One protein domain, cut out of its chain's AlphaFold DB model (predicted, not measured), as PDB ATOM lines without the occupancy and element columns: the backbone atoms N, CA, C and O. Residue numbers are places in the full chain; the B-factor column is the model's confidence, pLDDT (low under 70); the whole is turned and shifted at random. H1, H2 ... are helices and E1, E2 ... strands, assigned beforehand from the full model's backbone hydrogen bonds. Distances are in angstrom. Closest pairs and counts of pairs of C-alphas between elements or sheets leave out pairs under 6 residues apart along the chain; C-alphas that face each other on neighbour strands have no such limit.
ATOM      1  N   SER A   5      27.126   5.142 -28.010       77.88
ATOM      2  CA  SER A   5      27.007   3.761 -28.483       77.88
ATOM      3  C   SER A   5      26.375   2.800 -27.471       77.88
ATOM      4  O   SER A   5      25.971   1.713 -27.857       77.88
ATOM      5  N   GLU A   6      26.270   3.184 -26.199       81.38
ATOM      6  CA  GLU A   6      25.672   2.371 -25.127       81.38
ATOM      7  C   GLU A   6      24.343   2.964 -24.630       81.38
ATOM      8  O   GLU A   6      23.600   2.349 -23.861       81.38
ATOM      9  N   ASN A   7      24.009   4.179 -25.071       85.31
ATOM     10  CA  ASN A   7      22.828   4.884 -24.618       85.31
ATOM     11  C   ASN A   7      21.571   4.356 -25.318       85.31
ATOM     12  O   ASN A   7      21.221   4.789 -26.418       85.31
ATOM     13  N   ARG A   8      20.834   3.463 -24.647       86.38
ATOM     14  CA  ARG A   8      19.563   2.922 -25.163       86.38
ATOM     15  C   ARG A   8      18.548   3.999 -25.540       86.38
ATOM     16  O   ARG A   8      17.820   3.812 -26.503       86.38
ATOM     17  N   ALA A   9      18.558   5.157 -24.879       87.19
ATOM     18  CA  ALA A   9      17.659   6.256 -25.223       87.19
ATOM     19  C   ALA A   9      18.002   6.940 -26.564       87.19
ATOM     20  O   ALA A   9      17.182   7.685 -27.091       87.19
ATOM     21  N   VAL A  10      19.194   6.688 -27.115       88.75
ATOM     22  CA  VAL A  10      19.618   7.087 -28.469       88.75
ATOM     23  C   VAL A  10      19.456   5.929 -29.450       88.75
ATOM     24  O   VAL A  10      19.054   6.141 -30.592       88.75
ATOM     25  N   LEU A  11      19.778   4.705 -29.024       88.12
ATOM     26  CA  LEU A  11      19.723   3.519 -29.879       88.12
ATOM     27  C   LEU A  11      18.285   3.099 -30.198       88.12
ATOM     28  O   LEU A  11      17.988   2.858 -31.367       88.12
ATOM     29  N   ASP A  12      17.426   3.064 -29.182       87.94
ATOM     30  CA  ASP A  12      16.004   2.739 -29.259       87.94
ATOM     31  C   ASP A  12      15.180   3.712 -28.386       87.94
ATOM     32  O   ASP A  12      14.767   3.398 -27.262       87.94
ATOM     33  N   PRO A  13      14.947   4.947 -28.867       88.38
ATOM     34  CA  PRO A  13      14.192   5.945 -28.115       88.38
ATOM     35  C   PRO A  13      12.714   5.568 -27.933       88.38
ATOM     36  O   PRO A  13      12.068   6.100 -27.034       88.38
ATOM     37  N   ILE A  14      12.153   4.679 -28.758       87.88
ATOM     38  CA  ILE A  14      10.727   4.322 -28.720       87.88
ATOM     39  C   ILE A  14      10.426   3.344 -27.589       87.88
ATOM     40  O   ILE A  14       9.453   3.569 -26.863       87.88
ATOM     41  N   GLY A  15      11.252   2.306 -27.426       87.50
ATOM     42  CA  GLY A  15      11.132   1.350 -26.328       87.50
ATOM     43  C   GLY A  15      11.723   1.860 -25.014       87.50
ATOM     44  O   GLY A  15      11.272   1.448 -23.948       87.50
ATOM     45  N   THR A  16      12.676   2.798 -25.060       90.06
ATOM     46  CA  THR A  16      13.301   3.342 -23.840       90.06
ATOM     47  C   THR A  16      12.539   4.528 -23.242       90.06
ATOM     48  O   THR A  16      12.410   4.617 -22.020       90.06
ATOM     49  N   LEU A  17      12.056   5.469 -24.063       89.88
ATOM     50  CA  LEU A  17      11.424   6.701 -23.575       89.88
ATOM     51  C   LEU A  17       9.898   6.589 -23.571       89.88
ATOM     52  O   LEU A  17       9.256   6.183 -24.549       89.88
ATOM     53  N   THR A  18       9.281   7.080 -22.498       91.56
ATOM     54  CA  THR A  18       7.820   7.180 -22.438       91.56
ATOM     55  C   THR A  18       7.302   8.171 -23.480       91.56
ATOM     56  O   THR A  18       8.017   9.069 -23.937       91.56
ATOM     57  N   ARG A  19       6.023   8.052 -23.851       89.69
ATOM     58  CA  ARG A  19       5.400   8.954 -24.835       89.69
ATOM     59  C   ARG A  19       5.553  10.430 -24.446       89.69
ATOM     60  O   ARG A  19       5.853  11.251 -25.302       89.69
ATOM     61  N   VAL A  20       5.423  10.746 -23.155       90.56
ATOM     62  CA  VAL A  20       5.578  12.110 -22.619       90.56
ATOM     63  C   VAL A  20       7.028  12.597 -22.709       90.56
ATOM     64  O   VAL A  20       7.261  13.760 -23.017       90.56
ATOM     65  N   GLN A  21       8.014  11.725 -22.476       92.38
ATOM     66  CA  GLN A  21       9.432  12.078 -22.611       92.38
ATOM     67  C   GLN A  21       9.822  12.331 -24.068       92.38
ATOM     68  O   GLN A  21      10.524  13.298 -24.350       92.38
ATOM     69  N   ARG A  22       9.334  11.501 -24.999       92.88
ATOM     70  CA  ARG A  22       9.526  11.708 -26.443       92.88
ATOM     71  C   ARG A  22       8.928  13.036 -26.888       92.88
ATOM     72  O   ARG A  22       9.583  13.808 -27.577       92.88
ATOM     73  N   ASP A  23       7.707  13.315 -26.443       90.75
ATOM     74  CA  ASP A  23       7.008  14.558 -26.750       90.75
ATOM     75  C   ASP A  23       7.741  15.791 -26.196       90.75
ATOM     76  O   ASP A  23       7.927  16.776 -26.911       90.75
ATOM     77  N   ALA A  24       8.249  15.698 -24.964       91.94
ATOM     78  CA  ALA A  24       9.085  16.727 -24.358       91.94
ATOM     79  C   ALA A  24      10.384  16.950 -25.139       91.94
ATOM     80  O   ALA A  24      10.730  18.094 -25.415       91.94
ATOM     81  N   LEU A  25      11.083  15.885 -25.544       92.12
ATOM     82  CA  LEU A  25      12.313  15.997 -26.331       92.12
ATOM     83  C   LEU A  25      12.058  16.681 -27.683       92.12
ATOM     84  O   LEU A  25      12.829  17.548 -28.086       92.12
ATOM     85  N   ILE A  26      10.955  16.332 -28.355       91.75
ATOM     86  CA  ILE A  26      10.538  16.967 -29.615       91.75
ATOM     87  C   ILE A  26      10.233  18.448 -29.388       91.75
ATOM     88  O   ILE A  26      10.671  19.292 -30.168       91.75
ATOM     89  N   ALA A  27       9.507  18.773 -28.317       91.06
ATOM     90  CA  ALA A  27       9.156  20.147 -27.996       91.06
ATOM     91  C   ALA A  27      10.398  20.998 -27.681       91.06
ATOM     92  O   ALA A  27      10.479  22.123 -28.157       91.06
ATOM     93  N   VAL A  28      11.371  20.462 -26.932       90.06
ATOM     94  CA  VAL A  28      12.623  21.166 -26.585       90.06
ATOM     95  C   VAL A  28      13.469  21.485 -27.823       90.06
ATOM     96  O   VAL A  28      14.114  22.526 -27.871       90.06
ATOM     97  N   ASP A  29      13.493  20.599 -28.822       89.56
ATOM     98  CA  ASP A  29      14.224  20.843 -30.074       89.56
ATOM     99  C   ASP A  29      13.496  21.829 -30.994       89.56
ATOM    100  O   ASP A  29      14.131  22.654 -31.646       89.56
ATOM    101  N   PHE A  30      12.163  21.766 -31.026       88.81
ATOM    102  CA  PHE A  30      11.351  22.613 -31.896       88.81
ATOM    103  C   PHE A  30      11.200  24.044 -31.365       88.81
ATOM    104  O   PHE A  30      11.312  25.012 -32.118       88.81
ATOM    105  N   PHE A  31      10.928  24.201 -30.068       86.88
ATOM    106  CA  PHE A  31      10.707  25.506 -29.462       86.88
ATOM    107  C   PHE A  31      12.011  26.067 -28.914       86.88
ATOM    108  O   PHE A  31      12.633  25.508 -28.024       86.88
ATOM    109  N   ARG A  32      12.399  27.249 -29.394       76.50
ATOM    110  CA  ARG A  32      13.587  27.946 -28.885       76.50
ATOM    111  C   ARG A  32      13.345  28.618 -27.527       76.50
ATOM    112  O   ARG A  32      14.292  28.873 -26.785       76.50
ATOM    113  N   CYS A  33      12.082  28.913 -27.213       78.00
ATOM    114  CA  CYS A  33      11.669  29.595 -25.992       78.00
ATOM    115  C   CYS A  33      11.219  28.588 -24.930       78.00
ATOM    116  O   CYS A  33      10.252  27.847 -25.117       78.00
ATOM    117  N   HIS A  34      11.911  28.616 -23.793       84.38
ATOM    118  CA  HIS A  34      11.655  27.772 -22.635       84.38
ATOM    119  C   HIS A  34      11.390  28.655 -21.424       84.38
ATOM    120  O   HIS A  34      12.237  29.471 -21.063       84.38
ATOM    121  N   THR A  35      10.252  28.458 -20.771       84.06
ATOM    122  CA  THR A  35       9.910  29.175 -19.544       84.06
ATOM    123  C   THR A  35       9.878  28.183 -18.399       84.06
ATOM    124  O   THR A  35       9.185  27.167 -18.447       84.06
ATOM    125  N   ARG A  36      10.655  28.461 -17.353       80.88
ATOM    126  CA  ARG A  36      10.587  27.686 -16.119       80.88
ATOM    127  C   ARG A  36       9.488  28.265 -15.239       80.88
ATOM    128  O   ARG A  36       9.561  29.434 -14.871       80.88
ATOM    129  N   ASP A  37       8.529  27.429 -14.874       81.38
ATOM    130  CA  ASP A  37       7.475  27.758 -13.920       81.38
ATOM    131  C   ASP A  37       7.758  27.101 -12.553       81.38
ATOM    132  O   ASP A  37       8.596  26.198 -12.438       81.38
ATOM    133  N   ARG A  38       7.059  27.521 -11.489       76.94
ATOM    134  CA  ARG A  38       7.136  26.865 -10.170       76.94
ATOM    135  C   ARG A  38       6.736  25.390 -10.230       76.94
ATOM    136  O   ARG A  38       7.252  24.603  -9.438       76.94
ATOM    137  N   ARG A  39       5.846  25.007 -11.152       81.12
ATOM    138  CA  ARG A  39       5.341  23.628 -11.281       81.12
ATOM    139  C   ARG A  39       6.065  22.781 -12.328       81.12
ATOM    140  O   ARG A  39       5.836  21.575 -12.369       81.12
ATOM    141  N   GLY A  40       6.950  23.358 -13.143       87.19
ATOM    142  CA  GLY A  40       7.640  22.606 -14.189       87.19
ATOM    143  C   GLY A  40       8.272  23.461 -15.278       87.19
ATOM    144  O   GLY A  40       8.809  24.537 -15.023       87.19
ATOM    145  N   TRP A  41       8.255  22.932 -16.497       89.62
ATOM    146  CA  TRP A  41       8.789  23.590 -17.682       89.62
ATOM    147  C   TRP A  41       7.690  23.781 -18.711       89.62
ATOM    148  O   TRP A  41       7.079  22.812 -19.159       89.62
ATOM    149  N   GLN A  42       7.480  25.028 -19.109       90.38
ATOM    150  CA  GLN A  42       6.654  25.372 -20.246       90.38
ATOM    151  C   GLN A  42       7.545  25.512 -21.481       90.38
ATOM    152  O   GLN A  42       8.471  26.326 -21.524       90.38
ATOM    153  N   ILE A  43       7.277  24.678 -22.478       89.12
ATOM    154  CA  ILE A  43       8.020  24.605 -23.733       89.12
ATOM    155  C   ILE A  43       7.002  24.831 -24.849       89.12
ATOM    156  O   ILE A  43       6.139  23.987 -25.106       89.12
ATOM    157  N   GLY A  44       7.046  26.019 -25.457       85.06
ATOM    158  CA  GLY A  44       5.985  26.479 -26.353       85.06
ATOM    159  C   GLY A  44       4.621  26.505 -25.653       85.06
ATOM    160  O   GLY A  44       4.456  27.149 -24.616       85.06
ATOM    161  N   ASN A  45       3.653  25.770 -26.211       84.44
ATOM    162  CA  ASN A  45       2.299  25.629 -25.657       84.44
ATOM    163  C   ASN A  45       2.119  24.378 -24.769       84.44
ATOM    164  O   ASN A  45       0.996  23.977 -24.472       84.44
ATOM    165  N   ARG A  46       3.206  23.692 -24.395       87.12
ATOM    166  CA  ARG A  46       3.143  22.445 -23.621       87.12
ATOM    167  C   ARG A  46       3.790  22.609 -22.261       87.12
ATOM    168  O   ARG A  46       4.840  23.235 -22.136       87.12
ATOM    169  N   HIS A  47       3.165  22.009 -21.253       90.38
ATOM    170  CA  HIS A  47       3.666  21.998 -19.887       90.38
ATOM    171  C   HIS A  47       4.180  20.606 -19.531       90.38
ATOM    172  O   HIS A  47       3.450  19.619 -19.615       90.38
ATOM    173  N   PHE A  48       5.440  20.534 -19.117       90.94
ATOM    174  CA  PHE A  48       6.106  19.298 -18.745       90.94
ATOM    175  C   PHE A  48       6.508  19.322 -17.277       90.94
ATOM    176  O   PHE A  48       7.052  20.306 -16.767       90.94
ATOM    177  N   ALA A  49       6.266  18.202 -16.600       91.31
ATOM    178  CA  ALA A  49       6.676  18.026 -15.220       91.31
ATOM    179  C   ALA A  49       8.209  18.123 -15.093       91.31
ATOM    180  O   ALA A  49       8.945  17.679 -15.984       91.31
ATOM    181  N   PRO A  50       8.726  18.639 -13.964       89.69
ATOM    182  CA  PRO A  50      10.165  18.753 -13.745       89.69
ATOM    183  C   PRO A  50      10.852  17.382 -13.767       89.69
ATOM    184  O   PRO A  50      11.981  17.279 -14.239       89.69
ATOM    185  N   MET A  51      10.153  16.328 -13.326       90.94
ATOM    186  CA  MET A  51      10.631  14.946 -13.401       90.94
ATOM    187  C   MET A  51      10.849  14.476 -14.842       90.94
ATOM    188  O   MET A  51      11.837  13.803 -15.109       90.94
ATOM    189  N   THR A  52       9.987  14.869 -15.783       91.81
ATOM    190  CA  THR A  52      10.135  14.507 -17.202       91.81
ATOM    191  C   THR A  52      11.437  15.064 -17.770       91.81
ATOM    192  O   THR A  52      12.211  14.323 -18.375       91.81
ATOM    193  N   ILE A  53      11.715  16.348 -17.523       90.31
ATOM    194  CA  ILE A  53      12.951  16.999 -17.983       90.31
ATOM    195  C   ILE A  53      14.176  16.421 -17.264       90.31
ATOM    196  O   ILE A  53      15.200  16.185 -17.898       90.31
ATOM    197  N   ALA A  54      14.064  16.131 -15.965       91.00
ATOM    198  CA  ALA A  54      15.141  15.504 -15.204       91.00
ATOM    199  C   ALA A  54      15.484  14.099 -15.727       91.00
ATOM    200  O   ALA A  54      16.658  13.749 -15.806       91.00
ATOM    201  N   SER A  55      14.495  13.297 -16.130       91.69
ATOM    202  CA  SER A  55      14.759  11.993 -16.748       91.69
ATOM    203  C   SER A  55      15.455  12.130 -18.103       91.69
ATOM    204  O   SER A  55      16.404  11.400 -18.370       91.69
ATOM    205  N   LEU A  56      15.049  13.091 -18.940       91.06
ATOM    206  CA  LEU A  56      15.740  13.367 -20.208       91.06
ATOM    207  C   LEU A  56      17.199  13.797 -19.989       91.06
ATOM    208  O   LEU A  56      18.084  13.391 -20.744       91.06
ATOM    209  N   GLU A  57      17.455  14.583 -18.943       92.19
ATOM    210  CA  GLU A  57      18.806  14.974 -18.535       92.19
ATOM    211  C   GLU A  57      19.620  13.771 -18.038       92.19
ATOM    212  O   GLU A  57      20.773  13.611 -18.432       92.19
ATOM    213  N   LYS A  58      19.013  12.864 -17.258       90.44
ATOM    214  CA  LYS A  58      19.655  11.609 -16.823       90.44
ATOM    215  C   LYS A  58      20.050  10.710 -17.995       90.44
ATOM    216  O   LYS A  58      21.110  10.095 -17.955       90.44
ATOM    217  N   HIS A  59      19.236  10.668 -19.047       89.25
ATOM    218  CA  HIS A  59      19.577   9.973 -20.291       89.25
ATOM    219  C   HIS A  59      20.606  10.731 -21.146       89.25
ATOM    220  O   HIS A  59      20.996  10.246 -22.205       89.25
ATOM    221  N   GLY A  60      21.051  11.919 -20.726       90.06
ATOM    222  CA  GLY A  60      22.011  12.738 -21.462       90.06
ATOM    223  C   GLY A  60      21.461  13.324 -22.763       90.06
ATOM    224  O   GLY A  60      22.243  13.753 -23.608       90.06
ATOM    225  N   LEU A  61      20.136  13.337 -22.947       91.94
ATOM    226  CA  LEU A  61      19.478  13.817 -24.168       91.94
ATOM    227  C   LEU A  61      19.316  15.339 -24.175       91.94
ATOM    228  O   LEU A  61      19.307  15.973 -25.229       91.94
ATOM    229  N   VAL A  62      19.206  15.931 -22.989       92.38
ATOM    230  CA  VAL A  62      19.111  17.377 -22.799       92.38
ATOM    231  C   VAL A  62      20.049  17.822 -21.685       92.38
ATOM    232  O   VAL A  62      20.406  17.040 -20.808       92.38
ATOM    233  N   ILE A  63      20.428  19.094 -21.712       90.44
ATOM    234  CA  ILE A  63      21.144  19.769 -20.631       90.44
ATOM    235  C   ILE A  63      20.256  20.896 -20.125       90.44
ATOM    236  O   ILE A  63      19.877  21.792 -20.889       90.44
ATOM    237  N   ARG A  64      19.948  20.885 -18.826       88.56
ATOM    238  CA  ARG A  64      19.241  21.987 -18.186       88.56
ATOM    239  C   ARG A  64      20.226  23.095 -17.823       88.56
ATOM    240  O   ARG A  64      21.183  22.903 -17.079       88.56
ATOM    241  N   ARG A  65      19.962  24.298 -18.319       84.06
ATOM    242  CA  ARG A  65      20.576  25.551 -17.864       84.06
ATOM    243  C   ARG A  65      19.593  26.300 -16.964       84.06
ATOM    244  O   ARG A  65      18.432  25.926 -16.822       84.06
ATOM    245  N   GLN A  66      20.061  27.375 -16.337       77.69
ATOM    246  CA  GLN A  66      19.307  28.097 -15.307       77.69
ATOM    247  C   GLN A  66      17.944  28.624 -15.802       77.69
ATOM    248  O   GLN A  66      16.978  28.613 -15.040       77.69
ATOM    249  N   ARG A  67      17.855  29.026 -17.079       79.50
ATOM    250  CA  ARG A  67      16.635  29.554 -17.726       79.50
ATOM    251  C   ARG A  67      16.270  28.863 -19.045       79.50
ATOM    252  O   ARG A  67      15.366  29.312 -19.735       79.50
ATOM    253  N   SER A  68      16.978  27.808 -19.437       84.81
ATOM    254  CA  SER A  68      16.778  27.192 -20.755       84.81
ATOM    255  C   SER A  68      17.143  25.720 -20.733       84.81
ATOM    256  O   SER A  68      17.990  25.302 -19.949       84.81
ATOM    257  N   ILE A  69      16.532  24.939 -21.615       89.25
ATOM    258  CA  ILE A  69      16.904  23.549 -21.870       89.25
ATOM    259  C   ILE A  69      17.551  23.499 -23.253       89.25
ATOM    260  O   ILE A  69      17.087  24.168 -24.172       89.25
ATOM    261  N   ILE A  70      18.646  22.757 -23.389       89.31
ATOM    262  CA  ILE A  70      19.364  22.603 -24.656       89.31
ATOM    263  C   ILE A  70      19.422  21.119 -25.001       89.31
ATOM    264  O   ILE A  70      19.843  20.311 -24.173       89.31
TER     265      ILE A  70
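AT A GLANCE: This is residues 5 to 70 of the 92 residues of an uncharacterized protein of Rhizobium sp. ACO-34A (UniProt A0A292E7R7). Two helices, H3 and H4, set about perpendicular to each other, make the core, and a small three-stranded sheet, E1 E2 E3, packs on them at one end of the long axis. Two short helical turns, H1 and H2, lie at the other end, and E4 folds back beside H4 on a short pairing with the last residues. The printed part has 66 residues with four named helices and four named strands, in the order H1 H2 H3 E1 E2 E3 H4 E4; the sheet runs E1 E2 E3, antiparallel, and the class is mixed, helices and strands. It is compact, with a radius of gyration of the C-alphas of 11.4 A, and elongated, spanning 33 by 21 by 20 A.

IN THESE COORDINATES: H1 is residues 8 to 11, with C-alpha 8 at (19.563, 2.922, -25.163), and H2 is residues 13 to 16. H3, the longest helix, is residues 19 to 30 and measures 16.5 A from first to last C-alpha; C-alpha 30 is at (11.351, 22.613, -31.896). E1 is residues 34 to 37, 9.7 A, E2 residues 40 to 43, 9.8 A, and E3 residues 46 to 48, 6.5 A. H4 is residues 50 to 58, 12.3 A. E4 is residues 62 to 64, 6.5 A, ending with C-alpha 64 at (19.241, 21.987, -18.186).

HOW THE PARTS SIT: E1, E2 and E3 form a meander, each strand the antiparallel neighbour of the one before, and E1 and E2 as well as E2 and E3 are hairpins. N 35 and O 42 are within hydrogen-bond range at 2.9 A, as are N 48 and O 41 at 2.8 A. With H3 and H4 on one face, the sheet makes two layers. H3 has a height over the sheet of 9.4 A; the C-alphas of Ala 27 and Ile 43, the closest of H3 and E2, are 6.3 A apart. H3, with residues 20 to 25 alone, touches H4 about perpendicular at 79 degrees; their closest C-alphas are those of Gln 21 and Thr 52, 6.0 A apart. The closest C-alphas of H4 and E4, Glu 57 and Ile 63, are 5.7 A apart. E4 pairs with no named strand, but its residues 63 to 64 pair antiparallel with residues 69 to 70. H1 and H2 are close but not clearly touching, and both are apart from H4. Every O i to N i+4 pair is within hydrogen-bond range in H3 and H4; H1 and H2 are too short for such a pair, and of their single O i to N i+3 pairs that of H1 is within range and that of H2 is not.

THE WHOLE: The two C-alphas farthest apart, those of Ser 5 and Arg 38, are 35.6 A apart. The printed part has no cut, and its links between named elements are tight. The mean pLDDT of the printed part is 87.8, and no printed residue is under 70.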